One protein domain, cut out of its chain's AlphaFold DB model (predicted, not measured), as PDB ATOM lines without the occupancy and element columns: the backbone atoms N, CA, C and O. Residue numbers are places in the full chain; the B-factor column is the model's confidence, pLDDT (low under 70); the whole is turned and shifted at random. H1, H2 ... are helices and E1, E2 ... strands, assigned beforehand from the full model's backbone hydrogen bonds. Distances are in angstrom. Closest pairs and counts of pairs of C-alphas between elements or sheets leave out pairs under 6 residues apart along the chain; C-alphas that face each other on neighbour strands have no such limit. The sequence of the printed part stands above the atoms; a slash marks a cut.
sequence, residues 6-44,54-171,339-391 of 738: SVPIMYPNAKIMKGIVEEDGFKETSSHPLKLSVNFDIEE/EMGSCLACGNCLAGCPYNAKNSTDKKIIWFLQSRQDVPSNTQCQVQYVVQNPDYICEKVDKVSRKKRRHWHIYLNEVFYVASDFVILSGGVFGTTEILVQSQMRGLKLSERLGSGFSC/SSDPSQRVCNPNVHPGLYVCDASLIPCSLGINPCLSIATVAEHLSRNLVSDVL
ATOM      1  N   SER A   6      25.277  11.983   5.812       89.06
ATOM      2  CA  SER A   6      24.341  13.098   5.748       89.06
ATOM      3  C   SER A   6      22.949  12.583   5.403       89.06
ATOM      4  O   SER A   6      22.811  11.679   4.580       89.06
ATOM      5  N   VAL A   7      21.915  13.157   6.021       88.44
ATOM      6  CA  VAL A   7      20.534  12.872   5.618       88.44
ATOM      7  C   VAL A   7      20.378  13.240   4.128       88.44
ATOM      8  O   VAL A   7      20.676  14.380   3.769       88.44
ATOM      9  N   PRO A   8      19.939  12.307   3.258       86.81
ATOM     10  CA  PRO A   8      20.028  12.479   1.804       86.81
ATOM     11  C   PRO A   8      19.002  13.469   1.244       86.81
ATOM     12  O   PRO A   8      19.200  14.028   0.171       86.81
ATOM     13  N   ILE A   9      17.893  13.672   1.958       88.38
ATOM     14  CA  ILE A   9      16.777  14.521   1.541       88.38
ATOM     15  C   ILE A   9      16.167  15.249   2.739       88.38
ATOM     16  O   ILE A   9      16.268  14.804   3.881       88.38
ATOM     17  N   MET A  10      15.479  16.354   2.472       88.50
ATOM     18  CA  MET A  10      14.731  17.083   3.492       88.50
ATOM     19  C   MET A  10      13.303  16.525   3.582       88.50
ATOM     20  O   MET A  10      12.556  16.612   2.610       88.50
ATOM     21  N   TYR A  11      12.938  15.946   4.726       90.81
ATOM     22  CA  TYR A  11      11.615  15.352   4.992       90.81
ATOM     23  C   TYR A  11      10.561  16.416   5.371       90.81
ATOM     24  O   TYR A  11      10.954  17.544   5.685       90.81
ATOM     25  N   PRO A  12       9.245  16.110   5.345       89.50
ATOM     26  CA  PRO A  12       8.171  17.103   5.492       89.50
ATOM     27  C   PRO A  12       8.320  18.046   6.699       89.50
ATOM     28  O   PRO A  12       8.369  19.266   6.524       89.50
ATOM     29  N   ASN A  13       8.515  17.504   7.906       88.56
ATOM     30  CA  ASN A  13       8.726  18.304   9.118       88.56
ATOM     31  C   ASN A  13       9.949  19.235   9.028       88.56
ATOM     32  O   ASN A  13       9.885  20.394   9.436       88.56
ATOM     33  N   ALA A  14      11.053  18.756   8.454       89.00
ATOM     34  CA  ALA A  14      12.275  19.524   8.266       89.00
ATOM     35  C   ALA A  14      12.096  20.643   7.231       89.00
ATOM     36  O   ALA A  14      12.634  21.730   7.432       89.00
ATOM     37  N   LYS A  15      11.314  20.418   6.160       89.38
ATOM     38  CA  LYS A  15      10.986  21.465   5.173       89.38
ATOM     39  C   LYS A  15      10.232  22.618   5.835       89.38
ATOM     40  O   LYS A  15      10.604  23.775   5.657       89.38
ATOM     41  N   ILE A  16       9.217  22.291   6.634       88.69
ATOM     42  CA  ILE A  16       8.396  23.277   7.345       88.69
ATOM     43  C   ILE A  16       9.230  24.038   8.382       88.69
ATOM     44  O   ILE A  16       9.188  25.265   8.435       88.69
ATOM     45  N   MET A  17      10.033  23.321   9.173       87.75
ATOM     46  CA  MET A  17      10.921  23.945  10.155       87.75
ATOM     47  C   MET A  17      11.930  24.888   9.505       87.75
ATOM     48  O   MET A  17      12.148  25.978  10.025       87.75
ATOM     49  N   LYS A  18      12.510  24.507   8.359       86.88
ATOM     50  CA  LYS A  18      13.434  25.363   7.610       86.88
ATOM     51  C   LYS A  18      12.774  26.689   7.217       86.88
ATOM     52  O   LYS A  18      13.330  27.732   7.538       86.88
ATOM     53  N   GLY A  19      11.577  26.648   6.622       83.62
ATOM     54  CA  GLY A  19      10.859  27.864   6.217       83.62
ATOM     55  C   GLY A  19      10.572  28.805   7.392       83.62
ATOM     56  O   GLY A  19      10.832  30.001   7.314       83.62
ATOM     57  N   ILE A  20      10.140  28.259   8.534       84.25
ATOM     58  CA  ILE A  20       9.862  29.063   9.737       84.25
ATOM     59  C   ILE A  20      11.129  29.726  10.288       84.25
ATOM     60  O   ILE A  20      11.092  30.889  10.696       84.25
ATOM     61  N   VAL A  21      12.234  28.979  10.331       78.56
ATOM     62  CA  VAL A  21      13.509  29.434  10.896       78.56
ATOM     63  C   VAL A  21      14.173  30.494  10.006       78.56
ATOM     64  O   VAL A  21      14.736  31.452  10.539       78.56
ATOM     65  N   GLU A  22      14.065  30.371   8.679       74.81
ATOM     66  CA  GLU A  22      14.595  31.344   7.709       74.81
ATOM     67  C   GLU A  22      13.837  32.683   7.750       74.81
ATOM     68  O   GLU A  22      14.463  33.742   7.745       74.81
ATOM     69  N   GLU A  23      12.507  32.659   7.882       71.38
ATOM     70  CA  GLU A  23      11.684  33.875   7.987       71.38
ATOM     71  C   GLU A  23      11.904  34.661   9.289       71.38
ATOM     72  O   GLU A  23      11.790  35.884   9.316       71.38
ATOM     73  N   ASP A  24      12.177  33.969  10.399       65.50
ATOM     74  CA  ASP A  24      12.166  34.569  11.737       65.50
ATOM     75  C   ASP A  24      13.520  35.113  12.208       65.50
ATOM     76  O   ASP A  24      13.644  35.523  13.367       65.50
ATOM     77  N   GLY A  25      14.519  35.162  11.324       54.16
ATOM     78  CA  GLY A  25      15.801  35.798  11.616       54.16
ATOM     79  C   GLY A  25      16.652  35.035  12.631       54.16
ATOM     80  O   GLY A  25      17.399  35.663  13.385       54.16
ATOM     81  N   PHE A  26      16.584  33.697  12.646       60.16
ATOM     82  CA  PHE A  26      17.625  32.862  13.258       60.16
ATOM     83  C   PHE A  26      18.929  33.060  12.469       60.16
ATOM     84  O   PHE A  26      19.272  32.278  11.586       60.16
ATOM     85  N   LYS A  27      19.618  34.178  12.725       50.97
ATOM     86  CA  LYS A  27      20.849  34.559  12.032       50.97
ATOM     87  C   LYS A  27      21.934  33.530  12.352       50.97
ATOM     88  O   LYS A  27      22.166  33.255  13.530       50.97
ATOM     89  N   GLU A  28      22.530  33.005  11.280       50.94
ATOM     90  CA  GLU A  28      23.517  31.916  11.190       50.94
ATOM     91  C   GLU A  28      22.996  30.509  11.521       50.94
ATOM     92  O   GLU A  28      23.385  29.876  12.498       50.94
ATOM     93  N   THR A  29      22.156  29.965  10.637       53.28
ATOM     94  CA  THR A  29      21.964  28.512  10.557       53.28
ATOM     95  C   THR A  29      23.042  27.927   9.647       53.28
ATOM     96  O   THR A  29      23.073  28.198   8.448       53.28
ATOM     97  N   SER A  30      23.954  27.116  10.192       49.50
ATOM     98  CA  SER A  30      24.816  26.300   9.336       49.50
ATOM     99  C   SER A  30      23.927  25.285   8.613       49.50
ATOM    100  O   SER A  30      23.362  24.368   9.204       49.50
ATOM    101  N   SER A  31      23.743  25.488   7.312       50.38
ATOM    102  CA  SER A  31      22.816  24.742   6.452       50.38
ATOM    103  C   SER A  31      23.326  23.346   6.072       50.38
ATOM    104  O   SER A  31      22.943  22.788   5.042       50.38
ATOM    105  N   HIS A  32      24.211  22.759   6.880       58.81
ATOM    106  CA  HIS A  32      24.755  21.445   6.587       58.81
ATOM    107  C   HIS A  32      23.724  20.357   6.909       58.81
ATOM    108  O   HIS A  32      23.143  20.364   7.999       58.81
ATOM    109  N   PRO A  33      23.508  19.389   5.998       70.56
ATOM    110  CA  PRO A  33      22.640  18.255   6.269       70.56
ATOM    111  C   PRO A  33      23.084  17.551   7.550       70.56
ATOM    112  O   PRO A  33      24.272  17.242   7.712       70.56
ATOM    113  N   LEU A  34      22.129  17.285   8.444       83.62
ATOM    114  CA  LEU A  34      22.404  16.617   9.709       83.62
ATOM    115  C   LEU A  34      23.135  15.299   9.439       83.62
ATOM    116  O   LEU A  34      22.741  14.503   8.587       83.62
ATOM    117  N   LYS A  35      24.229  15.081  10.161       86.94
ATOM    118  CA  LYS A  35      25.041  13.874  10.045       86.94
ATOM    119  C   LYS A  35      24.576  12.855  11.075       86.94
ATOM    120  O   LYS A  35      24.613  13.122  12.273       86.94
ATOM    121  N   LEU A  36      24.149  11.684  10.614       88.38
ATOM    122  CA  LEU A  36      23.614  10.614  11.452       88.38
ATOM    123  C   LEU A  36      24.400   9.322  11.247       88.38
ATOM    124  O   LEU A  36      24.893   9.043  10.157       88.38
ATOM    125  N   SER A  37      24.474   8.490  12.289       88.75
ATOM    126  CA  SER A  37      24.980   7.121  12.143       88.75
ATOM    127  C   SER A  37      23.859   6.166  11.731       88.75
ATOM    128  O   SER A  37      23.376   5.337  12.506       88.75
ATOM    129  N   VAL A  38      23.390   6.362  10.501       88.56
ATOM    130  CA  VAL A  38      22.307   5.624   9.846       88.56
ATOM    131  C   VAL A  38      22.764   5.295   8.427       88.56
ATOM    132  O   VAL A  38      23.435   6.116   7.810       88.56
ATOM    133  N   ASN A  39      22.432   4.101   7.935       90.19
ATOM    134  CA  ASN A  39      22.662   3.718   6.544       90.19
ATOM    135  C   ASN A  39      21.533   4.246   5.657       90.19
ATOM    136  O   ASN A  39      20.383   3.871   5.863       90.19
ATOM    137  N   PHE A  40      21.847   5.097   4.692       88.12
ATOM    138  CA  PHE A  40      20.919   5.632   3.698       88.12
ATOM    139  C   PHE A  40      21.168   5.078   2.293       88.12
ATOM    140  O   PHE A  40      20.434   5.440   1.376       88.12
ATOM    141  N   ASP A  41      22.170   4.217   2.118       84.25
ATOM    142  CA  ASP A  41      22.464   3.619   0.818       84.25
ATOM    143  C   ASP A  41      21.323   2.685   0.402       84.25
ATOM    144  O   ASP A  41      20.764   1.961   1.230       84.25
ATOM    145  N   ILE A  42      20.981   2.692  -0.884       65.12
ATOM    146  CA  ILE A  42      20.024   1.754  -1.469       65.12
ATOM    147  C   ILE A  42      20.821   0.501  -1.838       65.12
ATOM    148  O   ILE A  42      21.670   0.560  -2.722       65.12
ATOM    149  N   GLU A  43      20.592  -0.617  -1.151       55.69
ATOM    150  CA  GLU A  43      21.142  -1.907  -1.581       55.69
ATOM    151  C   GLU A  43      20.450  -2.330  -2.888       55.69
ATOM    152  O   GLU A  43      19.259  -2.647  -2.893       55.69
ATOM    153  N   GLU A  44      21.191  -2.348  -4.000       40.41
ATOM    154  CA  GLU A  44      20.893  -3.280  -5.088       40.41
ATOM    155  C   GLU A  44      21.142  -4.689  -4.543       40.41
ATOM    156  O   GLU A  44      22.216  -4.973  -4.011       40.41
ATOM    157  N   GLU A  54      24.664  -7.808   6.858       64.06
ATOM    158  CA  GLU A  54      24.705  -6.507   6.183       64.06
ATOM    159  C   GLU A  54      23.695  -5.537   6.830       64.06
ATOM    160  O   GLU A  54      22.605  -5.911   7.285       64.06
ATOM    161  N   MET A  55      24.113  -4.279   7.004       67.75
ATOM    162  CA  MET A  55      23.260  -3.265   7.613       67.75
ATOM    163  C   MET A  55      22.170  -2.855   6.628       67.75
ATOM    164  O   MET A  55      22.472  -2.165   5.663       67.75
ATOM    165  N   GLY A  56      20.911  -3.138   6.960       81.62
ATOM    166  CA  GLY A  56      19.779  -2.710   6.138       81.62
ATOM    167  C   GLY A  56      19.751  -1.199   5.876       81.62
ATOM    168  O   GLY A  56      20.302  -0.395   6.636       81.62
ATOM    169  N   SER A  57      19.091  -0.797   4.796       89.44
ATOM    170  CA  SER A  57      18.918   0.608   4.424       89.44
ATOM    171  C   SER A  57      17.811   1.294   5.236       89.44
ATOM    172  O   SER A  57      16.829   0.688   5.679       89.44
ATOM    173  N   CYS A  58      17.966   2.593   5.491       91.12
ATOM    174  CA  CYS A  58      16.969   3.379   6.206       91.12
ATOM    175  C   CYS A  58      15.722   3.540   5.347       91.12
ATOM    176  O   CYS A  58      15.783   4.094   4.260       91.12
ATOM    177  N   LEU A  59      14.569   3.140   5.886       91.50
ATOM    178  CA  LEU A  59      13.280   3.242   5.197       91.50
ATOM    179  C   LEU A  59      12.504   4.529   5.526       91.50
ATOM    180  O   LEU A  59      11.332   4.625   5.170       91.50
ATOM    181  N   ALA A  60      13.127   5.494   6.218       92.19
ATOM    182  CA  ALA A  60      12.514   6.767   6.624       92.19
ATOM    183  C   ALA A  60      11.239   6.627   7.491       92.19
ATOM    184  O   ALA A  60      10.329   7.446   7.428       92.19
ATOM    185  N   CYS A  61      11.161   5.578   8.318       90.88
ATOM    186  CA  CYS A  61       9.940   5.220   9.053       90.88
ATOM    187  C   CYS A  61       9.662   6.001  10.352       90.88
ATOM    188  O   CYS A  61       8.630   5.759  10.963       90.88
ATOM    189  N   GLY A  62      10.566   6.852  10.847       90.75
ATOM    190  CA  GLY A  62      10.338   7.638  12.071       90.75
ATOM    191  C   GLY A  62      10.524   6.933  13.423       90.75
ATOM    192  O   GLY A  62      10.469   7.596  14.454       90.75
ATOM    193  N   ASN A  63      10.797   5.622  13.473       90.25
ATOM    194  CA  ASN A  63      10.833   4.851  14.733       90.25
ATOM    195  C   ASN A  63      12.157   4.928  15.535       90.25
ATOM    196  O   ASN A  63      12.334   4.216  16.520       90.25
ATOM    197  N   CYS A  64      13.112   5.782  15.159       89.44
ATOM    198  CA  CYS A  64      14.492   5.753  15.672       89.44
ATOM    199  C   CYS A  64      14.639   5.935  17.196       89.44
ATOM    200  O   CYS A  64      15.649   5.478  17.743       89.44
ATOM    201  N   LEU A  65      13.683   6.607  17.852       86.06
ATOM    202  CA  LEU A  65      13.643   6.794  19.311       86.06
ATOM    203  C   LEU A  65      13.276   5.511  20.072       86.06
ATOM    204  O   LEU A  65      13.795   5.295  21.159       86.06
ATOM    205  N   ALA A  66      12.436   4.647  19.491       85.62
ATOM    206  CA  ALA A  66      12.067   3.353  20.074       85.62
ATOM    207  C   ALA A  66      13.039   2.218  19.686       85.62
ATOM    208  O   ALA A  66      12.943   1.110  20.206       85.62
ATOM    209  N   GLY A  67      13.978   2.494  18.777       88.56
ATOM    210  CA  GLY A  67      14.860   1.502  18.162       88.56
ATOM    211  C   GLY A  67      14.546   1.325  16.678       88.56
ATOM    212  O   GLY A  67      13.410   1.477  16.242       88.56
ATOM    213  N   CYS A  68      15.567   1.059  15.860       89.56
ATOM    214  CA  CYS A  68      15.374   0.882  14.420       89.56
ATOM    215  C   CYS A  68      14.987  -0.575  14.113       89.56
ATOM    216  O   CYS A  68      15.846  -1.444  14.252       89.56
ATOM    217  N   PRO A  69      13.760  -0.859  13.635       87.00
ATOM    218  CA  PRO A  69      13.330  -2.234  13.364       87.00
ATOM    219  C   PRO A  69      13.927  -2.816  12.071       87.00
ATOM    220  O   PRO A  69      13.844  -4.016  11.844       87.00
ATOM    221  N   TYR A  70      14.533  -1.976  11.225       87.69
ATOM    222  CA  TYR A  70      15.063  -2.355   9.906       87.69
ATOM    223  C   TYR A  70      16.591  -2.408   9.868       87.69
ATOM    224  O   TYR A  70      17.187  -2.335   8.802       87.69
ATOM    225  N   ASN A  71      17.240  -2.479  11.035       87.44
ATOM    226  CA  ASN A  71      18.693  -2.617  11.137       87.44
ATOM    227  C   ASN A  71      19.503  -1.494  10.435       87.44
ATOM    228  O   ASN A  71      20.686  -1.672  10.162       87.44
ATOM    229  N   ALA A  72      18.914  -0.316  10.195       89.88
ATOM    230  CA  ALA A  72      19.575   0.784   9.479       89.88
ATOM    231  C   ALA A  72      20.389   1.728  10.370       89.88
ATOM    232  O   ALA A  72      21.375   2.323   9.937       89.88
ATOM    233  N   LYS A  73      20.002   1.871  11.641       89.69
ATOM    234  CA  LYS A  73      20.751   2.666  12.626       89.69
ATOM    235  C   LYS A  73      21.988   1.885  13.067       89.69
ATOM    236  O   LYS A  73      21.866   0.718  13.425       89.69
ATOM    237  N   ASN A  74      23.161   2.508  13.058       86.31
ATOM    238  CA  ASN A  74      24.398   1.904  13.556       86.31
ATOM    239  C   ASN A  74      24.496   2.090  15.076       86.31
ATOM    240  O   ASN A  74      25.197   2.968  15.582       86.31
ATOM    241  N   SER A  75      23.700   1.312  15.800       86.38
ATOM    242  CA  SER A  75      23.654   1.307  17.256       86.38
ATOM    243  C   SER A  75      24.818   0.511  17.867       86.38
ATOM    244  O   SER A  75      25.472  -0.302  17.212       86.38
ATOM    245  N   THR A  76      25.134   0.805  19.131       83.25
ATOM    246  CA  THR A  76      26.301   0.240  19.828       83.25
ATOM    247  C   THR A  76      26.199  -1.272  20.033       83.25
ATOM    248  O   THR A  76      27.220  -1.952  20.041       83.25
ATOM    249  N   ASP A  77      24.984  -1.814  20.133       80.56
ATOM    250  CA  ASP A  77      24.704  -3.250  20.206       80.56
ATOM    251  C   ASP A  77      25.321  -4.023  19.038       80.56
ATOM    252  O   ASP A  77      25.908  -5.068  19.273       80.56
ATOM    253  N   LYS A  78      25.316  -3.492  17.809       78.75
ATOM    254  CA  LYS A  78      25.956  -4.164  16.665       78.75
ATOM    255  C   LYS A  78      27.456  -4.330  16.848       78.75
ATOM    256  O   LYS A  78      28.018  -5.364  16.507       78.75
ATOM    257  N   LYS A  79      28.109  -3.311  17.413       75.75
ATOM    258  CA  LYS A  79      29.544  -3.356  17.722       75.75
ATOM    259  C   LYS A  79      29.828  -4.309  18.878       75.75
ATOM    260  O   LYS A  79      30.825  -5.019  18.834       75.75
ATOM    261  N   ILE A  80      28.957  -4.333  19.888       71.06
ATOM    262  CA  ILE A  80      29.061  -5.253  21.026       71.06
ATOM    263  C   ILE A  80      28.857  -6.698  20.560       71.06
ATOM    264  O   ILE A  80      29.697  -7.537  20.845       71.06
ATOM    265  N   ILE A  81      27.800  -6.987  19.801       67.62
ATOM    266  CA  ILE A  81      27.527  -8.311  19.225       67.62
ATOM    267  C   ILE A  81      28.697  -8.748  18.348       67.62
ATOM    268  O   ILE A  81      29.188  -9.857  18.521       67.62
ATOM    269  N   TRP A  82      29.206  -7.869  17.481       66.88
ATOM    270  CA  TRP A  82      30.402  -8.152  16.686       66.88
ATOM    271  C   TRP A  82      31.619  -8.477  17.564       66.88
ATOM    272  O   TRP A  82      32.331  -9.449  17.309       66.88
ATOM    273  N   PHE A  83      31.858  -7.703  18.627       67.88
ATOM    274  CA  PHE A  83      32.955  -7.951  19.563       67.88
ATOM    275  C   PHE A  83      32.811  -9.310  20.264       67.88
ATOM    276  O   PHE A  83      33.778 -10.055  20.365       67.88
ATOM    277  N   LEU A  84      31.601  -9.662  20.695       65.62
ATOM    278  CA  LEU A  84      31.307 -10.950  21.327       65.62
ATOM    279  C   LEU A  84      31.417 -12.123  20.340       65.62
ATOM    280  O   LEU A  84      31.927 -13.180  20.688       65.62
ATOM    281  N   GLN A  85      30.986 -11.945  19.091       65.75
ATOM    282  CA  GLN A  85      31.099 -12.967  18.044       65.75
ATOM    283  C   GLN A  85      32.549 -13.188  17.603       65.75
ATOM    284  O   GLN A  85      32.940 -14.318  17.324       65.75
ATOM    285  N   SER A  86      33.355 -12.124  17.560       65.56
ATOM    286  CA  SER A  86      34.786 -12.198  17.233       65.56
ATOM    287  C   SER A  86      35.648 -12.714  18.390       65.56
ATOM    288  O   SER A  86      36.806 -13.068  18.173       65.56
ATOM    289  N   ARG A  87      35.104 -12.784  19.612       64.12
ATOM    290  CA  ARG A  87      35.800 -13.243  20.819       64.12
ATOM    291  C   ARG A  87      34.922 -14.201  21.618       64.12
ATOM    292  O   ARG A  87      34.199 -13.799  22.526       64.12
ATOM    293  N   GLN A  88      35.021 -15.492  21.292       53.16
ATOM    294  CA  GLN A  88      34.283 -16.576  21.964       53.16
ATOM    295  C   GLN A  88      34.602 -16.706  23.471       53.16
ATOM    296  O   GLN A  88      33.896 -17.415  24.186       53.16
ATOM    297  N   ASP A  89      35.640 -16.023  23.964       57.91
ATOM    298  CA  ASP A  89      36.129 -16.048  25.343       57.91
ATOM    299  C   ASP A  89      35.553 -14.943  26.250       57.91
ATOM    300  O   ASP A  89      35.868 -14.922  27.441       57.91
ATOM    301  N   VAL A  90      34.714 -14.033  25.735       54.09
ATOM    302  CA  VAL A  90      34.131 -12.940  26.533       54.09
ATOM    303  C   VAL A  90      32.724 -13.315  27.020       54.09
ATOM    304  O   VAL A  90      31.788 -13.344  26.220       54.09
ATOM    305  N   PRO A  91      32.511 -13.545  28.331       57.56
ATOM    306  CA  PRO A  91      31.174 -13.761  28.866       57.56
ATOM    307  C   PRO A  91      30.389 -12.443  28.841       57.56
ATOM    308  O   PRO A  91      30.722 -11.502  29.563       57.56
ATOM    309  N   SER A  92      29.328 -12.367  28.039       62.78
ATOM    310  CA  SER A  92      28.348 -11.282  28.117       62.78
ATOM    311  C   SER A  92      27.192 -11.686  29.023       62.78
ATOM    312  O   SER A  92      26.360 -12.510  28.645       62.78
ATOM    313  N   ASN A  93      27.111 -11.074  30.201       72.25
ATOM    314  CA  ASN A  93      25.990 -11.276  31.109       72.25
ATOM    315  C   ASN A  93      25.042 -10.078  31.009       72.25
ATOM    316  O   ASN A  93      25.354  -8.985  31.478       72.25
ATOM    317  N   THR A  94      23.884 -10.272  30.385       80.25
ATOM    318  CA  THR A  94      22.780  -9.304  30.444       80.25
ATOM    319  C   THR A  94      22.006  -9.458  31.753       80.25
ATOM    320  O   THR A  94      22.195 -10.436  32.473       80.25
ATOM    321  N   GLN A  95      21.122  -8.505  32.070       81.25
ATOM    322  CA  GLN A  95      20.301  -8.532  33.297       81.25
ATOM    323  C   GLN A  95      21.128  -8.579  34.597       81.25
ATOM    324  O   GLN A  95      20.657  -9.032  35.636       81.25
ATOM    325  N   CYS A  96      22.364  -8.083  34.540       84.25
ATOM    326  CA  CYS A  96      23.257  -7.949  35.680       84.25
ATOM    327  C   CYS A  96      23.453  -6.463  35.977       84.25
ATOM    328  O   CYS A  96      24.011  -5.740  35.155       84.25
ATOM    329  N   GLN A  97      23.002  -6.011  37.144       89.81
ATOM    330  CA  GLN A  97      23.221  -4.643  37.603       89.81
ATOM    331  C   GLN A  97      24.392  -4.626  38.583       89.81
ATOM    332  O   GLN A  97      24.367  -5.322  39.593       89.81
ATOM    333  N   VAL A  98      25.420  -3.833  38.286       93.00
ATOM    334  CA  VAL A  98      26.502  -3.557  39.238       93.00
ATOM    335  C   VAL A  98      25.975  -2.589  40.293       93.00
ATOM    336  O   VAL A  98      25.386  -1.571  39.947       93.00
ATOM    337  N   GLN A  99      26.192  -2.901  41.569       92.00
ATOM    338  CA  GLN A  99      25.794  -2.041  42.686       92.00
ATOM    339  C   GLN A  99      26.943  -1.164  43.181       92.00
ATOM    340  O   GLN A  99      26.735   0.002  43.498       92.00
ATOM    341  N   TYR A 100      28.151  -1.722  43.281       93.50
ATOM    342  CA  TYR A 100      29.343  -1.012  43.747       93.50
ATOM    343  C   TYR A 100      30.621  -1.783  43.405       93.50
ATOM    344  O   TYR A 100      30.592  -2.974  43.079       93.50
ATOM    345  N   VAL A 101      31.758  -1.104  43.525       93.88
ATOM    346  CA  VAL A 101      33.097  -1.666  43.355       93.88
ATOM    347  C   VAL A 101      33.917  -1.435  44.619       93.88
ATOM    348  O   VAL A 101      33.842  -0.385  45.248       93.88
ATOM    349  N   VAL A 102      34.700  -2.430  45.022       90.19
ATOM    350  CA  VAL A 102      35.611  -2.311  46.167       90.19
ATOM    351  C   VAL A 102      36.976  -2.818  45.744       90.19
ATOM    352  O   VAL A 102      37.086  -3.828  45.044       90.19
ATOM    353  N   GLN A 103      38.025  -2.129  46.179       87.19
ATOM    354  CA  GLN A 103      39.377  -2.648  46.049       87.19
ATOM    355  C   GLN A 103      39.500  -3.951  46.845       87.19
ATOM    356  O   GLN A 103      39.001  -4.049  47.968       87.19
ATOM    357  N   ASN A 104      40.147  -4.959  46.265       82.38
ATOM    358  CA  ASN A 104      40.322  -6.249  46.913       82.38
ATOM    359  C   ASN A 104      41.177  -6.091  48.192       82.38
ATOM    360  O   ASN A 104      42.346  -5.712  48.072       82.38
ATOM    361  N   PRO A 105      40.640  -6.383  49.396       67.00
ATOM    362  CA  PRO A 105      41.370  -6.219  50.657       67.00
ATOM    363  C   PRO A 105      42.657  -7.048  50.706       67.00
ATOM    364  O   PRO A 105      43.694  -6.571  51.152       67.00
ATOM    365  N   ASP A 106      42.616  -8.252  50.138       62.75
ATOM    366  CA  ASP A 106      43.749  -9.173  50.080       62.75
ATOM    367  C   ASP A 106      44.935  -8.649  49.252       62.75
ATOM    368  O   ASP A 106      46.070  -9.082  49.441       62.75
ATOM    369  N   TYR A 107      44.678  -7.740  48.305       57.44
ATOM    370  CA  TYR A 107      45.717  -7.116  47.482       57.44
ATOM    371  C   TYR A 107      46.498  -6.045  48.261       57.44
ATOM    372  O   TYR A 107      47.628  -5.716  47.911       57.44
ATOM    373  N   ILE A 108      45.910  -5.497  49.328       53.59
ATOM    374  CA  ILE A 108      46.552  -4.491  50.184       53.59
ATOM    375  C   ILE A 108      47.619  -5.161  51.069       53.59
ATOM    376  O   ILE A 108      48.710  -4.615  51.214       53.59
ATOM    377  N   CYS A 109      47.358  -6.374  51.569       43.16
ATOM    378  CA  CYS A 109      48.291  -7.129  52.415       43.16
ATOM    379  C   CYS A 109      49.555  -7.613  51.670       43.16
ATOM    380  O   CYS A 109      50.639  -7.601  52.245       43.16
ATOM    381  N   GLU A 110      49.472  -7.956  50.375       44.50
ATOM    382  CA  GLU A 110      50.647  -8.373  49.576       44.50
ATOM    383  C   GLU A 110      51.674  -7.247  49.343       44.50
ATOM    384  O   GLU A 110      52.845  -7.528  49.084       44.50
ATOM    385  N   LYS A 111      51.284  -5.965  49.440       45.28
ATOM    386  CA  LYS A 111      52.262  -4.861  49.398       45.28
ATOM    387  C   LYS A 111      53.142  -4.810  50.651       45.28
ATOM    388  O   LYS A 111      54.232  -4.246  50.578       45.28
ATOM    389  N   VAL A 112      52.672  -5.378  51.763       43.09
ATOM    390  CA  VAL A 112      53.357  -5.373  53.061       43.09
ATOM    391  C   VAL A 112      54.199  -6.641  53.229       43.09
ATOM    392  O   VAL A 112      55.375  -6.539  53.562       43.09
ATOM    393  N   ASP A 113      53.663  -7.810  52.863       38.53
ATOM    394  CA  ASP A 113      54.383  -9.085  52.940       38.53
ATOM    395  C   ASP A 113      54.745  -9.612  51.542       38.53
ATOM    396  O   ASP A 113      53.919 -10.165  50.815       38.53
ATOM    397  N   LYS A 114      56.026  -9.488  51.161       42.53
ATOM    398  CA  LYS A 114      56.607  -9.944  49.874       42.53
ATOM    399  C   LYS A 114      56.615 -11.476  49.677       42.53
ATOM    400  O   LYS A 114      57.450 -11.994  48.934       42.53
ATOM    401  N   VAL A 115      55.729 -12.235  50.322       40.22
ATOM    402  CA  VAL A 115      55.798 -13.704  50.378       40.22
ATOM    403  C   VAL A 115      54.437 -14.343  50.091       40.22
ATOM    404  O   VAL A 115      53.824 -14.954  50.950       40.22
ATOM    405  N   SER A 116      53.955 -14.212  48.851       40.34
ATOM    406  CA  SER A 116      53.145 -15.230  48.148       40.34
ATOM    407  C   SER A 116      52.639 -14.659  46.819       40.34
ATOM    408  O   SER A 116      51.673 -13.913  46.777       40.34
ATOM    409  N   ARG A 117      53.242 -15.050  45.690       44.53
ATOM    410  CA  ARG A 117      52.748 -14.709  44.340       44.53
ATOM    411  C   ARG A 117      51.547 -15.585  43.949       44.53
ATOM    412  O   ARG A 117      51.670 -16.450  43.082       44.53
ATOM    413  N   LYS A 118      50.364 -15.374  44.531       45.94
ATOM    414  CA  LYS A 118      49.110 -15.911  43.961       45.94
ATOM    415  C   LYS A 118      48.318 -14.751  43.363       45.94
ATOM    416  O   LYS A 118      47.901 -13.860  44.076       45.94
ATOM    417  N   LYS A 119      48.100 -14.783  42.039       53.66
ATOM    418  CA  LYS A 119      47.407 -13.748  41.240       53.66
ATOM    419  C   LYS A 119      45.995 -13.446  41.780       53.66
ATOM    420  O   LYS A 119      45.015 -13.999  41.280       53.66
ATOM    421  N   ARG A 120      45.882 -12.576  42.782       66.62
ATOM    422  CA  ARG A 120      44.615 -11.987  43.220       66.62
ATOM    423  C   ARG A 120      44.331 -10.763  42.358       66.62
ATOM    424  O   ARG A 120      45.234  -9.985  42.055       66.62
ATOM    425  N   ARG A 121      43.088 -10.659  41.885       80.81
ATOM    426  CA  ARG A 121      42.649  -9.539  41.052       80.81
ATOM    427  C   ARG A 121      42.458  -8.298  41.920       80.81
ATOM    428  O   ARG A 121      42.045  -8.427  43.071       80.81
ATOM    429  N   HIS A 122      42.759  -7.126  41.372       82.56
ATOM    430  CA  HIS A 122      42.807  -5.868  42.131       82.56
ATOM    431  C   HIS A 122      41.427  -5.372  42.613       82.56
ATOM    432  O   HIS A 122      41.330  -4.783  43.688       82.56
ATOM    433  N   TRP A 123      40.351  -5.667  41.884       89.69
ATOM    434  CA  TRP A 123      39.007  -5.137  42.132       89.69
ATOM    435  C   TRP A 123      37.955  -6.235  42.286       89.69
ATOM    436  O   TRP A 123      37.970  -7.229  41.558       89.69
ATOM    437  N   HIS A 124      37.001  -6.014  43.192       89.75
ATOM    438  CA  HIS A 124      35.765  -6.785  43.332       89.75
ATOM    439  C   HIS A 124      34.561  -5.932  42.900       89.75
ATOM    440  O   HIS A 124      34.315  -4.862  43.457       89.75
ATOM    441  N   ILE A 125      33.806  -6.416  41.914       91.94
ATOM    442  CA  ILE A 125      32.652  -5.757  41.294       91.94
ATOM    443  C   ILE A 125      31.386  -6.474  41.751       91.94
ATOM    444  O   ILE A 125      31.110  -7.583  41.297       91.94
ATOM    445  N   TYR A 126      30.626  -5.864  42.652       88.69
ATOM    446  CA  TYR A 126      29.466  -6.493  43.276       88.69
ATOM    447  C   TYR A 126      28.200  -6.275  42.443       88.69
ATOM    448  O   TYR A 126      27.843  -5.146  42.110       88.69
ATOM    449  N   LEU A 127      27.508  -7.372  42.128       86.19
ATOM    450  CA  LEU A 127      26.196  -7.377  41.464       86.19
ATOM    451  C   LEU A 127      25.048  -7.361  42.480       86.19
ATOM    452  O   LEU A 127      23.916  -6.988  42.193       86.19
ATOM    453  N   ASN A 128      25.347  -7.820  43.687       79.69
ATOM    454  CA  ASN A 128      24.529  -7.688  44.876       79.69
ATOM    455  C   ASN A 128      25.444  -7.870  46.092       79.69
ATOM    456  O   ASN A 128      26.643  -8.093  45.943       79.69
ATOM    457  N   GLU A 129      24.884  -7.846  47.297       70.19
ATOM    458  CA  GLU A 129      25.649  -8.013  48.539       70.19
ATOM    459  C   GLU A 129      26.450  -9.322  48.620       70.19
ATOM    460  O   GLU A 129      27.341  -9.427  49.448       70.19
ATOM    461  N   VAL A 130      26.135 -10.332  47.806       66.25
ATOM    462  CA  VAL A 130      26.645 -11.705  47.941       66.25
ATOM    463  C   VAL A 130      27.502 -12.141  46.750       66.25
ATOM    464  O   VAL A 130      28.395 -12.978  46.897       66.25
ATOM    465  N   PHE A 131      27.233 -11.603  45.565       75.06
ATOM    466  CA  PHE A 131      27.855 -12.013  44.316       75.06
ATOM    467  C   PHE A 131      28.684 -10.879  43.733       75.06
ATOM    468  O   PHE A 131      28.195  -9.762  43.554       75.06
ATOM    469  N   TYR A 132      29.929 -11.198  43.392       84.38
ATOM    470  CA  TYR A 132      30.837 -10.276  42.734       84.38
ATOM    471  C   TYR A 132      31.663 -10.977  41.655       84.38
ATOM    472  O   TYR A 132      31.841 -12.194  41.671       84.38
ATOM    473  N   VAL A 133      32.187 -10.176  40.736       86.25
ATOM    474  CA  VAL A 133      33.202 -10.569  39.754       86.25
ATOM    475  C   VAL A 133      34.522  -9.917  40.153       86.25
ATOM    476  O   VAL A 133      34.521  -8.801  40.663       86.25
ATOM    477  N   ALA A 134      35.651 -10.596  39.954       86.44
ATOM    478  CA  ALA A 134      36.971 -10.050  40.265       86.44
ATOM    479  C   ALA A 134      37.734  -9.684  38.982       86.44
ATOM    480  O   ALA A 134      37.797 -10.494  38.057       86.44
ATOM    481  N   SER A 135      38.344  -8.497  38.927       88.50
ATOM    482  CA  SER A 135      39.102  -8.016  37.759       88.50
ATOM    483  C   SER A 135      40.302  -7.158  38.163       88.50
ATOM    484  O   SER A 135      40.324  -6.588  39.246       88.50
ATOM    485  N   ASP A 136      41.321  -7.077  37.306       87.75
ATOM    486  CA  ASP A 136      42.441  -6.140  37.501       87.75
ATOM    487  C   ASP A 136      42.105  -4.737  36.995       87.75
ATOM    488  O   ASP A 136      42.602  -3.752  37.529       87.75
ATOM    489  N   PHE A 137      41.236  -4.663  35.986       90.00
ATOM    490  CA  PHE A 137      40.786  -3.423  35.373       90.00
ATOM    491  C   PHE A 137      39.257  -3.389  35.349       90.00
ATOM    492  O   PHE A 137      38.609  -4.387  35.017       90.00
ATOM    493  N   VAL A 138      38.682  -2.243  35.702       92.69
ATOM    494  CA  VAL A 138      37.244  -1.979  35.750       92.69
ATOM    495  C   VAL A 138      36.970  -0.687  35.000       92.69
ATOM    496  O   VAL A 138      37.601   0.333  35.260       92.69
ATOM    497  N   ILE A 139      36.012  -0.734  34.079       93.62
ATOM    498  CA  ILE A 139      35.571   0.422  33.300       93.62
ATOM    499  C   ILE A 139      34.102   0.652  33.642       93.62
ATOM    500  O   ILE A 139      33.259  -0.204  33.369       93.62
ATOM    501  N   LEU A 140      33.802   1.787  34.262       94.94
ATOM    502  CA  LEU A 140      32.442   2.220  34.543       94.94
ATOM    503  C   LEU A 140      31.907   3.010  33.346       94.94
ATOM    504  O   LEU A 140      32.437   4.063  32.991       94.94
ATOM    505  N   SER A 141      30.852   2.478  32.736       94.38
ATOM    506  CA  SER A 141      30.119   3.091  31.621       94.38
ATOM    507  C   SER A 141      28.608   2.953  31.841       94.38
ATOM    508  O   SER A 141      27.867   2.554  30.943       94.38
ATOM    509  N   GLY A 142      28.152   3.218  33.070       94.25
ATOM    510  CA  GLY A 142      26.745   3.130  33.477       94.25
ATOM    511  C   GLY A 142      25.889   4.320  33.031       94.25
ATOM    512  O   GLY A 142      24.711   4.387  33.376       94.25
ATOM    513  N   GLY A 143      26.473   5.273  32.295       94.88
ATOM    514  CA  GLY A 143      25.868   6.577  32.045       94.88
ATOM    515  C   GLY A 143      25.944   7.461  33.291       94.88
ATOM    516  O   GLY A 143      26.379   7.016  34.349       94.88
ATOM    517  N   VAL A 144      25.495   8.715  33.177       96.38
ATOM    518  CA  VAL A 144      25.640   9.719  34.247       96.38
ATOM    519  C   VAL A 144      25.131   9.217  35.597       96.38
ATOM    520  O   VAL A 144      25.905   9.106  36.540       96.38
ATOM    521  N   PHE A 145      23.857   8.829  35.682       95.50
ATOM    522  CA  PHE A 145      23.299   8.356  36.947       95.50
ATOM    523  C   PHE A 145      23.892   7.018  37.391       95.50
ATOM    524  O   PHE A 145      24.296   6.905  38.541       95.50
ATOM    525  N   GLY A 146      24.006   6.028  36.501       95.81
ATOM    526  CA  GLY A 146      24.494   4.699  36.884       95.81
ATOM    527  C   GLY A 146      25.938   4.717  37.388       95.81
ATOM    528  O   GLY A 146      26.252   4.109  38.408       95.81
ATOM    529  N   THR A 147      26.821   5.457  36.717       96.44
ATOM    530  CA  THR A 147      28.219   5.595  37.141       96.44
ATOM    531  C   THR A 147      28.330   6.363  38.454       96.44
ATOM    532  O   THR A 147      29.032   5.907  39.359       96.44
ATOM    533  N   THR A 148      27.618   7.486  38.605       95.62
ATOM    534  CA  THR A 148      27.618   8.231  39.872       95.62
ATOM    535  C   THR A 148      27.046   7.389  41.017       95.62
ATOM    536  O   THR A 148      27.620   7.403  42.104       95.62
ATOM    537  N   GLU A 149      25.998   6.591  40.784       95.62
ATOM    538  CA  GLU A 149      25.409   5.691  41.789       95.62
ATOM    539  C   GLU A 149      26.433   4.681  42.298       95.62
ATOM    540  O   GLU A 149      26.672   4.578  43.502       95.62
ATOM    541  N   ILE A 150      27.076   3.971  41.367       95.75
ATOM    542  CA  ILE A 150      28.091   2.962  41.671       95.75
ATOM    543  C   ILE A 150      29.227   3.594  42.474       95.75
ATOM    544  O   ILE A 150      29.675   3.012  43.462       95.75
ATOM    545  N   LEU A 151      29.694   4.781  42.083       95.19
ATOM    546  CA  LEU A 151      30.790   5.472  42.760       95.19
ATOM    547  C   LEU A 151      30.409   5.935  44.170       95.19
ATOM    548  O   LEU A 151      31.179   5.688  45.095       95.19
ATOM    549  N   VAL A 152      29.220   6.515  44.373       93.69
ATOM    550  CA  VAL A 152      28.750   6.907  45.715       93.69
ATOM    551  C   VAL A 152      28.593   5.676  46.612       93.69
ATOM    552  O   VAL A 152      29.078   5.657  47.743       93.69
ATOM    553  N   GLN A 153      28.006   4.595  46.095       93.19
ATOM    554  CA  GLN A 153      27.884   3.328  46.825       93.19
ATOM    555  C   GLN A 153      29.246   2.710  47.167       93.19
ATOM    556  O   GLN A 153      29.407   2.072  48.213       93.19
ATOM    557  N   SER A 154      30.238   2.898  46.298       93.75
ATOM    558  CA  SER A 154      31.618   2.470  46.533       93.75
ATOM    559  C   SER A 154      32.300   3.346  47.588       93.75
ATOM    560  O   SER A 154      33.006   2.822  48.450       93.75
ATOM    561  N   GLN A 155      32.044   4.659  47.581       92.06
ATOM    562  CA  GLN A 155      32.535   5.600  48.591       92.06
ATOM    563  C   GLN A 155      32.006   5.255  49.977       92.06
ATOM    564  O   GLN A 155      32.790   5.155  50.913       92.06
ATOM    565  N   MET A 156      30.714   4.934  50.094       89.69
ATOM    566  CA  MET A 156      30.113   4.432  51.338       89.69
ATOM    567  C   MET A 156      30.792   3.157  51.870       89.69
ATOM    568  O   MET A 156      30.644   2.820  53.039       89.69
ATOM    569  N   ARG A 157      31.559   2.449  51.031       91.12
ATOM    570  CA  ARG A 157      32.335   1.243  51.368       91.12
ATOM    571  C   ARG A 157      33.844   1.511  51.431       91.12
ATOM    572  O   ARG A 157      34.661   0.592  51.309       91.12
ATOM    573  N   GLY A 158      34.211   2.772  51.636       88.38
ATOM    574  CA  GLY A 158      35.572   3.227  51.885       88.38
ATOM    575  C   GLY A 158      36.423   3.442  50.637       88.38
ATOM    576  O   GLY A 158      37.650   3.493  50.754       88.38
ATOM    577  N   LEU A 159      35.821   3.547  49.445       90.25
ATOM    578  CA  LEU A 159      36.538   4.031  48.266       90.25
ATOM    579  C   LEU A 159      36.743   5.546  48.391       90.25
ATOM    580  O   LEU A 159      35.790   6.316  48.334       90.25
ATOM    581  N   LYS A 160      37.991   5.989  48.550       88.56
ATOM    582  CA  LYS A 160      38.309   7.419  48.684       88.56
ATOM    583  C   LYS A 160      38.043   8.156  47.369       88.56
ATOM    584  O   LYS A 160      38.826   8.032  46.436       88.56
ATOM    585  N   LEU A 161      36.959   8.916  47.281       89.56
ATOM    586  CA  LEU A 161      36.614   9.723  46.108       89.56
ATOM    587  C   LEU A 161      36.609  11.212  46.459       89.56
ATOM    588  O   LEU A 161      36.478  11.578  47.624       89.56
ATOM    589  N   SER A 162      36.756  12.056  45.438       90.12
ATOM    590  CA  SER A 162      36.623  13.509  45.573       90.12
ATOM    591  C   SER A 162      35.218  13.884  46.048       90.12
ATOM    592  O   SER A 162      34.231  13.339  45.550       90.12
ATOM    593  N   GLU A 163      35.117  14.876  46.930       89.44
ATOM    594  CA  GLU A 163      33.837  15.460  47.365       89.44
ATOM    595  C   GLU A 163      33.070  16.138  46.219       89.44
ATOM    596  O   GLU A 163      31.878  16.417  46.336       89.44
ATOM    597  N   ARG A 164      33.732  16.370  45.077       92.44
ATOM    598  CA  ARG A 164      33.101  16.883  43.855       92.44
ATOM    599  C   ARG A 164      32.232  15.840  43.144       92.44
ATOM    600  O   ARG A 164      31.536  16.208  42.202       92.44
ATOM    601  N   LEU A 165      32.241  14.566  43.557       94.62
ATOM    602  CA  LEU A 165      31.366  13.538  42.985       94.62
ATOM    603  C   LEU A 165      29.895  13.984  43.046       94.62
ATOM    604  O   LEU A 165      29.414  14.472  44.065       94.62
ATOM    605  N   GLY A 166      29.194  13.849  41.924       95.25
ATOM    606  CA  GLY A 166      27.824  14.318  41.734       95.25
ATOM    607  C   GLY A 166      27.685  15.822  41.484       95.25
ATOM    608  O   GLY A 166      26.608  16.263  41.103       95.25
ATOM    609  N   SER A 167      28.742  16.621  41.645       95.25
ATOM    610  CA  SER A 167      28.723  18.045  41.288       95.25
ATOM    611  C   SER A 167      28.968  18.248  39.796       95.25
ATOM    612  O   SER A 167      29.563  17.398  39.128       95.25
ATOM    613  N   GLY A 168      28.576  19.417  39.293       94.19
ATOM    614  CA  GLY A 168      28.862  19.793  37.914       94.19
ATOM    615  C   GLY A 168      27.963  19.070  36.909       94.19
ATOM    616  O   GLY A 168      28.414  18.734  35.814       94.19
ATOM    617  N   PHE A 169      26.746  18.716  37.336       96.06
ATOM    618  CA  PHE A 169      25.782  17.972  36.539       96.06
ATOM    619  C   PHE A 169      25.031  18.913  35.598       96.06
ATOM    620  O   PHE A 169      24.536  19.965  36.001       96.06
ATOM    621  N   SER A 170      24.925  18.501  34.341       96.12
ATOM    622  CA  SER A 170      24.275  19.250  33.277       96.12
ATOM    623  C   SER A 170      23.164  18.422  32.634       96.12
ATOM    624  O   SER A 170      23.294  17.217  32.399       96.12
ATOM    625  N   CYS A 171      22.072  19.101  32.296       95.38
ATOM    626  CA  CYS A 171      20.991  18.564  31.481       95.38
ATOM    627  C   CYS A 171      21.176  18.947  30.006       95.38
ATOM    628  O   CYS A 171      20.238  18.774  29.224       95.38
ATOM    629  N   SER A 339      38.766  17.110  35.091       85.69
ATOM    630  CA  SER A 339      39.363  18.445  35.130       85.69
ATOM    631  C   SER A 339      40.882  18.345  35.243       85.69
ATOM    632  O   SER A 339      41.417  17.385  35.811       85.69
ATOM    633  N   SER A 340      41.575  19.335  34.683       83.56
ATOM    634  CA  SER A 340      43.007  19.542  34.899       83.56
ATOM    635  C   SER A 340      43.296  20.035  36.317       83.56
ATOM    636  O   SER A 340      44.340  19.689  36.869       83.56
ATOM    637  N   ASP A 341      42.362  20.772  36.927       84.62
ATOM    638  CA  ASP A 341      42.456  21.246  38.305       84.62
ATOM    639  C   ASP A 341      42.140  20.103  39.294       84.62
ATOM    640  O   ASP A 341      41.017  19.575  39.302       84.62
ATOM    641  N   PRO A 342      43.099  19.714  40.160       81.25
ATOM    642  CA  PRO A 342      42.887  18.705  41.188       81.25
ATOM    643  C   PRO A 342      41.721  18.989  42.139       81.25
ATOM    644  O   PRO A 342      41.118  18.033  42.619       81.25
ATOM    645  N   SER A 343      41.392  20.259  42.393       82.56
ATOM    646  CA  SER A 343      40.301  20.658  43.291       82.56
ATOM    647  C   SER A 343      38.910  20.450  42.678       82.56
ATOM    648  O   SER A 343      37.924  20.302  43.397       82.56
ATOM    649  N   GLN A 344      38.826  20.403  41.343       81.12
ATOM    650  CA  GLN A 344      37.567  20.311  40.597       81.12
ATOM    651  C   GLN A 344      37.329  18.939  39.966       81.12
ATOM    652  O   GLN A 344      36.212  18.654  39.533       81.12
ATOM    653  N   ARG A 345      38.351  18.080  39.897       82.94
ATOM    654  CA  ARG A 345      38.230  16.743  39.303       82.94
ATOM    655  C   ARG A 345      37.732  15.706  40.302       82.94
ATOM    656  O   ARG A 345      38.091  15.711  41.480       82.94
ATOM    657  N   VAL A 346      36.972  14.746  39.791       84.81
ATOM    658  CA  VAL A 346      36.610  13.527  40.531       84.81
ATOM    659  C   VAL A 346      37.492  12.362  40.104       84.81
ATOM    660  O   VAL A 346      38.053  11.637  40.923       84.81
ATOM    661  N   CYS A 347      37.633  12.217  38.796       75.00
ATOM    662  CA  CYS A 347      38.335  11.134  38.148       75.00
ATOM    663  C   CYS A 347      39.850  11.512  38.020       75.00
ATOM    664  O   CYS A 347      40.194  12.513  37.388       75.00
ATOM    665  N   ASN A 348      40.768  10.750  38.648       71.19
ATOM    666  CA  ASN A 348      42.234  10.968  38.616       71.19
ATOM    667  C   ASN A 348      42.980   9.648  38.308       71.19
ATOM    668  O   ASN A 348      42.809   8.691  39.068       71.19
ATOM    669  N   PRO A 349      43.837   9.591  37.264       60.34
ATOM    670  CA  PRO A 349      44.509   8.358  36.834       60.34
ATOM    671  C   PRO A 349      45.390   7.695  37.907       60.34
ATOM    672  O   PRO A 349      45.578   6.484  37.871       60.34
ATOM    673  N   ASN A 350      45.891   8.451  38.889       62.69
ATOM    674  CA  ASN A 350      46.847   7.927  39.874       62.69
ATOM    675  C   ASN A 350      46.225   7.530  41.220       62.69
ATOM    676  O   ASN A 350      46.930   7.002  42.077       62.69
ATOM    677  N   VAL A 351      44.933   7.797  41.441       73.06
ATOM    678  CA  VAL A 351      44.302   7.573  42.759       73.06
ATOM    679  C   VAL A 351      43.810   6.136  42.899       73.06
ATOM    680  O   VAL A 351      44.056   5.506  43.922       73.06
ATOM    681  N   HIS A 352      43.176   5.599  41.851       86.44
ATOM    682  CA  HIS A 352      42.629   4.238  41.833       86.44
ATOM    683  C   HIS A 352      43.115   3.479  40.597       86.44
ATOM    684  O   HIS A 352      42.381   3.384  39.612       86.44
ATOM    685  N   PRO A 353      44.347   2.934  40.610       85.62
ATOM    686  CA  PRO A 353      44.885   2.213  39.462       85.62
ATOM    687  C   PRO A 353      43.950   1.084  39.020       85.62
ATOM    688  O   PRO A 353      43.436   0.333  39.850       85.62
ATOM    689  N   GLY A 354      43.716   0.965  37.716       88.12
ATOM    690  CA  GLY A 354      42.822  -0.053  37.170       88.12
ATOM    691  C   GLY A 354      41.331   0.313  37.181       88.12
ATOM    692  O   GLY A 354      40.566  -0.396  36.538       88.12
ATOM    693  N   LEU A 355      40.896   1.399  37.831       91.62
ATOM    694  CA  LEU A 355      39.502   1.864  37.801       91.62
ATOM    695  C   LEU A 355      39.349   3.085  36.884       91.62
ATOM    696  O   LEU A 355      39.928   4.138  37.134       91.62
ATOM    697  N   TYR A 356      38.523   2.955  35.849       92.31
ATOM    698  CA  TYR A 356      38.274   3.993  34.848       92.31
ATOM    699  C   TYR A 356      36.786   4.304  34.768       92.31
ATOM    700  O   TYR A 356      35.942   3.430  34.954       92.31
ATOM    701  N   VAL A 357      36.472   5.543  34.413       93.19
ATOM    702  CA  VAL A 357      35.139   5.960  33.975       93.19
ATOM    703  C   VAL A 357      35.226   6.275  32.487       93.19
ATOM    704  O   VAL A 357      36.229   6.824  32.039       93.19
ATOM    705  N   CYS A 358      34.222   5.882  31.709       92.69
ATOM    706  CA  CYS A 358      34.222   6.026  30.256       92.69
ATOM    707  C   CYS A 358      32.792   6.256  29.743       92.69
ATOM    708  O   CYS A 358      32.212   5.417  29.050       92.69
ATOM    709  N   ASP A 359      32.189   7.371  30.155       95.06
ATOM    710  CA  ASP A 359      30.867   7.806  29.709       95.06
ATOM    711  C   ASP A 359      30.684   9.331  29.854       95.06
ATOM    712  O   ASP A 359      31.626  10.081  30.116       95.06
ATOM    713  N   ALA A 360      29.448   9.788  29.655       96.62
ATOM    714  CA  ALA A 360      29.032  11.182  29.739       96.62
ATOM    715  C   ALA A 360      29.272  11.854  31.102       96.62
ATOM    716  O   ALA A 360      29.308  13.083  31.156       96.62
ATOM    717  N   SER A 361      29.454  11.089  32.186       96.12
ATOM    718  CA  SER A 361      29.677  11.659  33.521       96.12
ATOM    719  C   SER A 361      30.983  12.443  33.631       96.12
ATOM    720  O   SER A 361      31.131  13.270  34.525       96.12
ATOM    721  N   LEU A 362      31.917  12.221  32.704       94.81
ATOM    722  CA  LEU A 362      33.186  12.939  32.635       94.81
ATOM    723  C   LEU A 362      33.071  14.339  32.034       94.81
ATOM    724  O   LEU A 362      33.980  15.143  32.229       94.81
ATOM    725  N   ILE A 363      32.016  14.606  31.257       95.12
ATOM    726  CA  ILE A 363      31.881  15.833  30.467       95.12
ATOM    727  C   ILE A 363      31.423  16.961  31.402       95.12
ATOM    728  O   ILE A 363      30.291  16.909  31.875       95.12
ATOM    729  N   PRO A 364      32.264  17.977  31.671       92.75
ATOM    730  CA  PRO A 364      32.049  18.901  32.781       92.75
ATOM    731  C   PRO A 364      31.130  20.082  32.451       92.75
ATOM    732  O   PRO A 364      31.011  21.000  33.258       92.75
ATOM    733  N   CYS A 365      30.537  20.101  31.258       93.56
ATOM    734  CA  CYS A 365      29.723  21.209  30.788       93.56
ATOM    735  C   CYS A 365      28.649  20.758  29.796       93.56
ATOM    736  O   CYS A 365      28.776  19.734  29.117       93.56
ATOM    737  N   SER A 366      27.609  21.575  29.667       95.06
ATOM    738  CA  SER A 366      26.673  21.503  28.549       95.06
ATOM    739  C   SER A 366      27.377  21.745  27.209       95.06
ATOM    740  O   SER A 366      28.213  22.639  27.081       95.06
ATOM    741  N   LEU A 367      26.991  20.982  26.189       94.56
ATOM    742  CA  LEU A 367      27.497  21.109  24.822       94.56
ATOM    743  C   LEU A 367      26.537  21.880  23.903       94.56
ATOM    744  O   LEU A 367      26.937  22.289  22.819       94.56
ATOM    745  N   GLY A 368      25.261  22.023  24.278       91.38
ATOM    746  CA  GLY A 368      24.240  22.707  23.472       91.38
ATOM    747  C   GLY A 368      23.836  21.977  22.181       91.38
ATOM    748  O   GLY A 368      23.079  22.514  21.366       91.38
ATOM    749  N   ILE A 369      24.323  20.747  21.998       90.75
ATOM    750  CA  ILE A 369      24.088  19.851  20.856       90.75
ATOM    751  C   ILE A 369      24.024  18.392  21.330       90.75
ATOM    752  O   ILE A 369      24.314  18.089  22.488       90.75
ATOM    753  N   ASN A 370      23.678  17.456  20.443       91.88
ATOM    754  CA  ASN A 370      23.633  16.029  20.767       91.88
ATOM    755  C   ASN A 370      25.038  15.510  21.163       91.88
ATOM    756  O   ASN A 370      25.959  15.563  20.347       91.88
ATOM    757  N   PRO A 371      25.216  14.932  22.365       93.00
ATOM    758  CA  PRO A 371      26.544  14.681  22.930       93.00
ATOM    759  C   PRO A 371      27.201  13.372  22.471       93.00
ATOM    760  O   PRO A 371      28.360  13.123  22.792       93.00
ATOM    761  N   CYS A 372      26.488  12.504  21.743       89.94
ATOM    762  CA  CYS A 372      26.930  11.128  21.473       89.94
ATOM    763  C   CYS A 372      28.323  11.042  20.826       89.94
ATOM    764  O   CYS A 372      29.099  10.153  21.179       89.94
ATOM    765  N   LEU A 373      28.643  11.940  19.887       88.69
ATOM    766  CA  LEU A 373      29.953  11.943  19.234       88.69
ATOM    767  C   LEU A 373      31.051  12.396  20.201       88.69
ATOM    768  O   LEU A 373      32.084  11.745  20.270       88.69
ATOM    769  N   SER A 374      30.805  13.438  20.997       93.12
ATOM    770  CA  SER A 374      31.744  13.903  22.023       93.12
ATOM    771  C   SER A 374      32.034  12.814  23.056       93.12
ATOM    772  O   SER A 374      33.195  12.564  23.366       93.12
ATOM    773  N   ILE A 375      31.002  12.097  23.520       94.00
ATOM    774  CA  ILE A 375      31.156  10.956  24.436       94.00
ATOM    775  C   ILE A 375      32.019   9.864  23.789       94.00
ATOM    776  O   ILE A 375      32.934   9.347  24.424       94.00
ATOM    777  N   ALA A 376      31.769   9.531  22.517       90.50
ATOM    778  CA  ALA A 376      32.557   8.535  21.795       90.50
ATOM    779  C   ALA A 376      34.027   8.959  21.622       90.50
ATOM    780  O   ALA A 376      34.916   8.129  21.791       90.50
ATOM    781  N   THR A 377      34.290  10.237  21.340       91.38
ATOM    782  CA  THR A 377      35.648  10.787  21.220       91.38
ATOM    783  C   THR A 377      36.397  10.737  22.551       91.38
ATOM    784  O   THR A 377      37.551  10.313  22.589       91.38
ATOM    785  N   VAL A 378      35.744  11.116  23.656       91.25
ATOM    786  CA  VAL A 378      36.325  11.010  25.007       91.25
ATOM    787  C   VAL A 378      36.621   9.549  25.347       91.25
ATOM    788  O   VAL A 378      37.718   9.235  25.808       91.25
ATOM    789  N   ALA A 379      35.688   8.641  25.056       90.81
ATOM    790  CA  ALA A 379      35.881   7.213  25.272       90.81
ATOM    791  C   ALA A 379      37.056   6.648  24.457       90.81
ATOM    792  O   ALA A 379      37.867   5.884  24.980       90.81
ATOM    793  N   GLU A 380      37.190   7.054  23.190       89.06
ATOM    794  CA  GLU A 380      38.319   6.667  22.344       89.06
ATOM    795  C   GLU A 380      39.644   7.175  22.923       89.06
ATOM    796  O   GLU A 380      40.599   6.406  23.038       89.06
ATOM    797  N   HIS A 381      39.699   8.439  23.350       88.75
ATOM    798  CA  HIS A 381      40.888   9.015  23.971       88.75
ATOM    799  C   HIS A 381      41.313   8.236  25.228       88.75
ATOM    800  O   HIS A 381      42.469   7.830  25.343       88.75
ATOM    801  N   LEU A 382      40.371   7.946  26.131       88.69
ATOM    802  CA  LEU A 382      40.637   7.197  27.364       88.69
ATOM    803  C   LEU A 382      41.055   5.750  27.100       88.69
ATOM    804  O   LEU A 382      41.904   5.214  27.812       88.69
ATOM    805  N   SER A 383      40.500   5.126  26.057       88.06
ATOM    806  CA  SER A 383      40.841   3.749  25.698       88.06
ATOM    807  C   SER A 383      42.325   3.579  25.361       88.06
ATOM    808  O   SER A 383      42.898   2.539  25.672       88.06
ATOM    809  N   ARG A 384      42.981   4.606  24.797       87.25
ATOM    810  CA  ARG A 384      44.416   4.563  24.472       87.25
ATOM    811  C   ARG A 384      45.271   4.464  25.737       87.25
ATOM    812  O   ARG A 384      46.163   3.622  25.802       87.25
ATOM    813  N   ASN A 385      44.945   5.261  26.754       84.62
ATOM    814  CA  ASN A 385      45.633   5.228  28.048       84.62
ATOM    815  C   ASN A 385      45.386   3.897  28.764       84.62
ATOM    816  O   ASN A 385      46.332   3.247  29.193       84.62
ATOM    817  N   LEU A 386      44.132   3.436  28.786       88.38
ATOM    818  CA  LEU A 386      43.775   2.134  29.346       88.38
ATOM    819  C   LEU A 386      44.560   0.986  28.690       88.38
ATOM    820  O   LEU A 386      45.083   0.123  29.388       88.38
ATOM    821  N   VAL A 387      44.646   0.952  27.356       89.44
ATOM    822  CA  VAL A 387      45.397  -0.091  26.640       89.44
ATOM    823  C   VAL A 387      46.877  -0.038  27.009       89.44
ATOM    824  O   VAL A 387      47.462  -1.090  27.265       89.44
ATOM    825  N   SER A 388      47.464   1.157  27.096       87.81
ATOM    826  CA  SER A 388      48.846   1.341  27.554       87.81
ATOM    827  C   SER A 388      49.061   0.769  28.962       87.81
ATOM    828  O   SER A 388      49.965  -0.043  29.168       87.81
ATOM    829  N   ASP A 389      48.174   1.094  29.906       87.56
ATOM    830  CA  ASP A 389      48.252   0.616  31.291       87.56
ATOM    831  C   ASP A 389      48.094  -0.908  31.383       87.56
ATOM    832  O   ASP A 389      48.825  -1.576  32.117       87.56
ATOM    833  N   VAL A 390      47.195  -1.491  30.586       87.12
ATOM    834  CA  VAL A 390      47.014  -2.948  30.494       87.12
ATOM    835  C   VAL A 390      48.250  -3.631  29.902       87.12
ATOM    836  O   VAL A 390      48.650  -4.693  30.385       87.12
ATOM    837  N   LEU A 391      48.859  -3.062  28.857       88.12
ATOM    838  CA  LEU A 391      50.073  -3.606  28.241       88.12
ATOM    839  C   LEU A 391      51.258  -3.545  29.208       88.12
ATOM    840  O   LEU A 391      51.947  -4.551  29.381       88.12
TER     841      LEU A 391
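This is residues 6 to 44, 54 to 171 and 339 to 391 of the 738 residues of the protein "4Fe-4S ferredoxin-type domain-containing protein" of Camellia sinensis (UniProt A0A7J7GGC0). Little regular structure: a small body of antiparallel sheet E1 E2 E3, parallel pair E4 E6, H4 and H5, with H1 far off at one end and residues 111 to 117 sticking out at the other. Of 210 printed residues, 82 lie in five named helices and six named strands, class mixed. The whole is loose, radius of gyration of the C-alphas 22.3 A, spanning 74 by 44 by 32 A.

In order come H1, residues 12 to 23, from C-alpha 12 at (8.171, 17.103, 5.492); H2, 76 to 86; E1, 100 to 103; H3, 105 to 109; E2, 123 to 126; E3, 132 to 135; E4, 138 to 140; H4, 143 to 155; E5, 167 to 169; E6, 355 to 357; H5, 372 to 391, 28.3 A, to C-alpha 391 at (50.073, -3.606, 28.241).

Within hydrogen-bond range are N 102 and O 124 of E1 and E2, 2.9 A, N 125 and O 133 of hairpin E2 and E3, 2.8 A, and N 140 and O 356 of E4 and E6, 2.8 A. H4 is on the sheet E1 E2 E3; the closest C-alphas of E1 and H4, Tyr 100 and Ile 150, are 4.7 A apart. O i to N i+4 pairs are within range throughout H1, H2 and H4, 15 of 16 in H5, 0 of 1 in H3, with 1 of 2 O i to N i+3.

Cuts after residues 44 and 171 leave C-alpha gaps of 12.3 A and 18.7 A. H2 to E1, H3 to E2, H4 to E5 and E6 to H5 are long links. Under pLDDT 70 are 45 residues, among them 105 to 120.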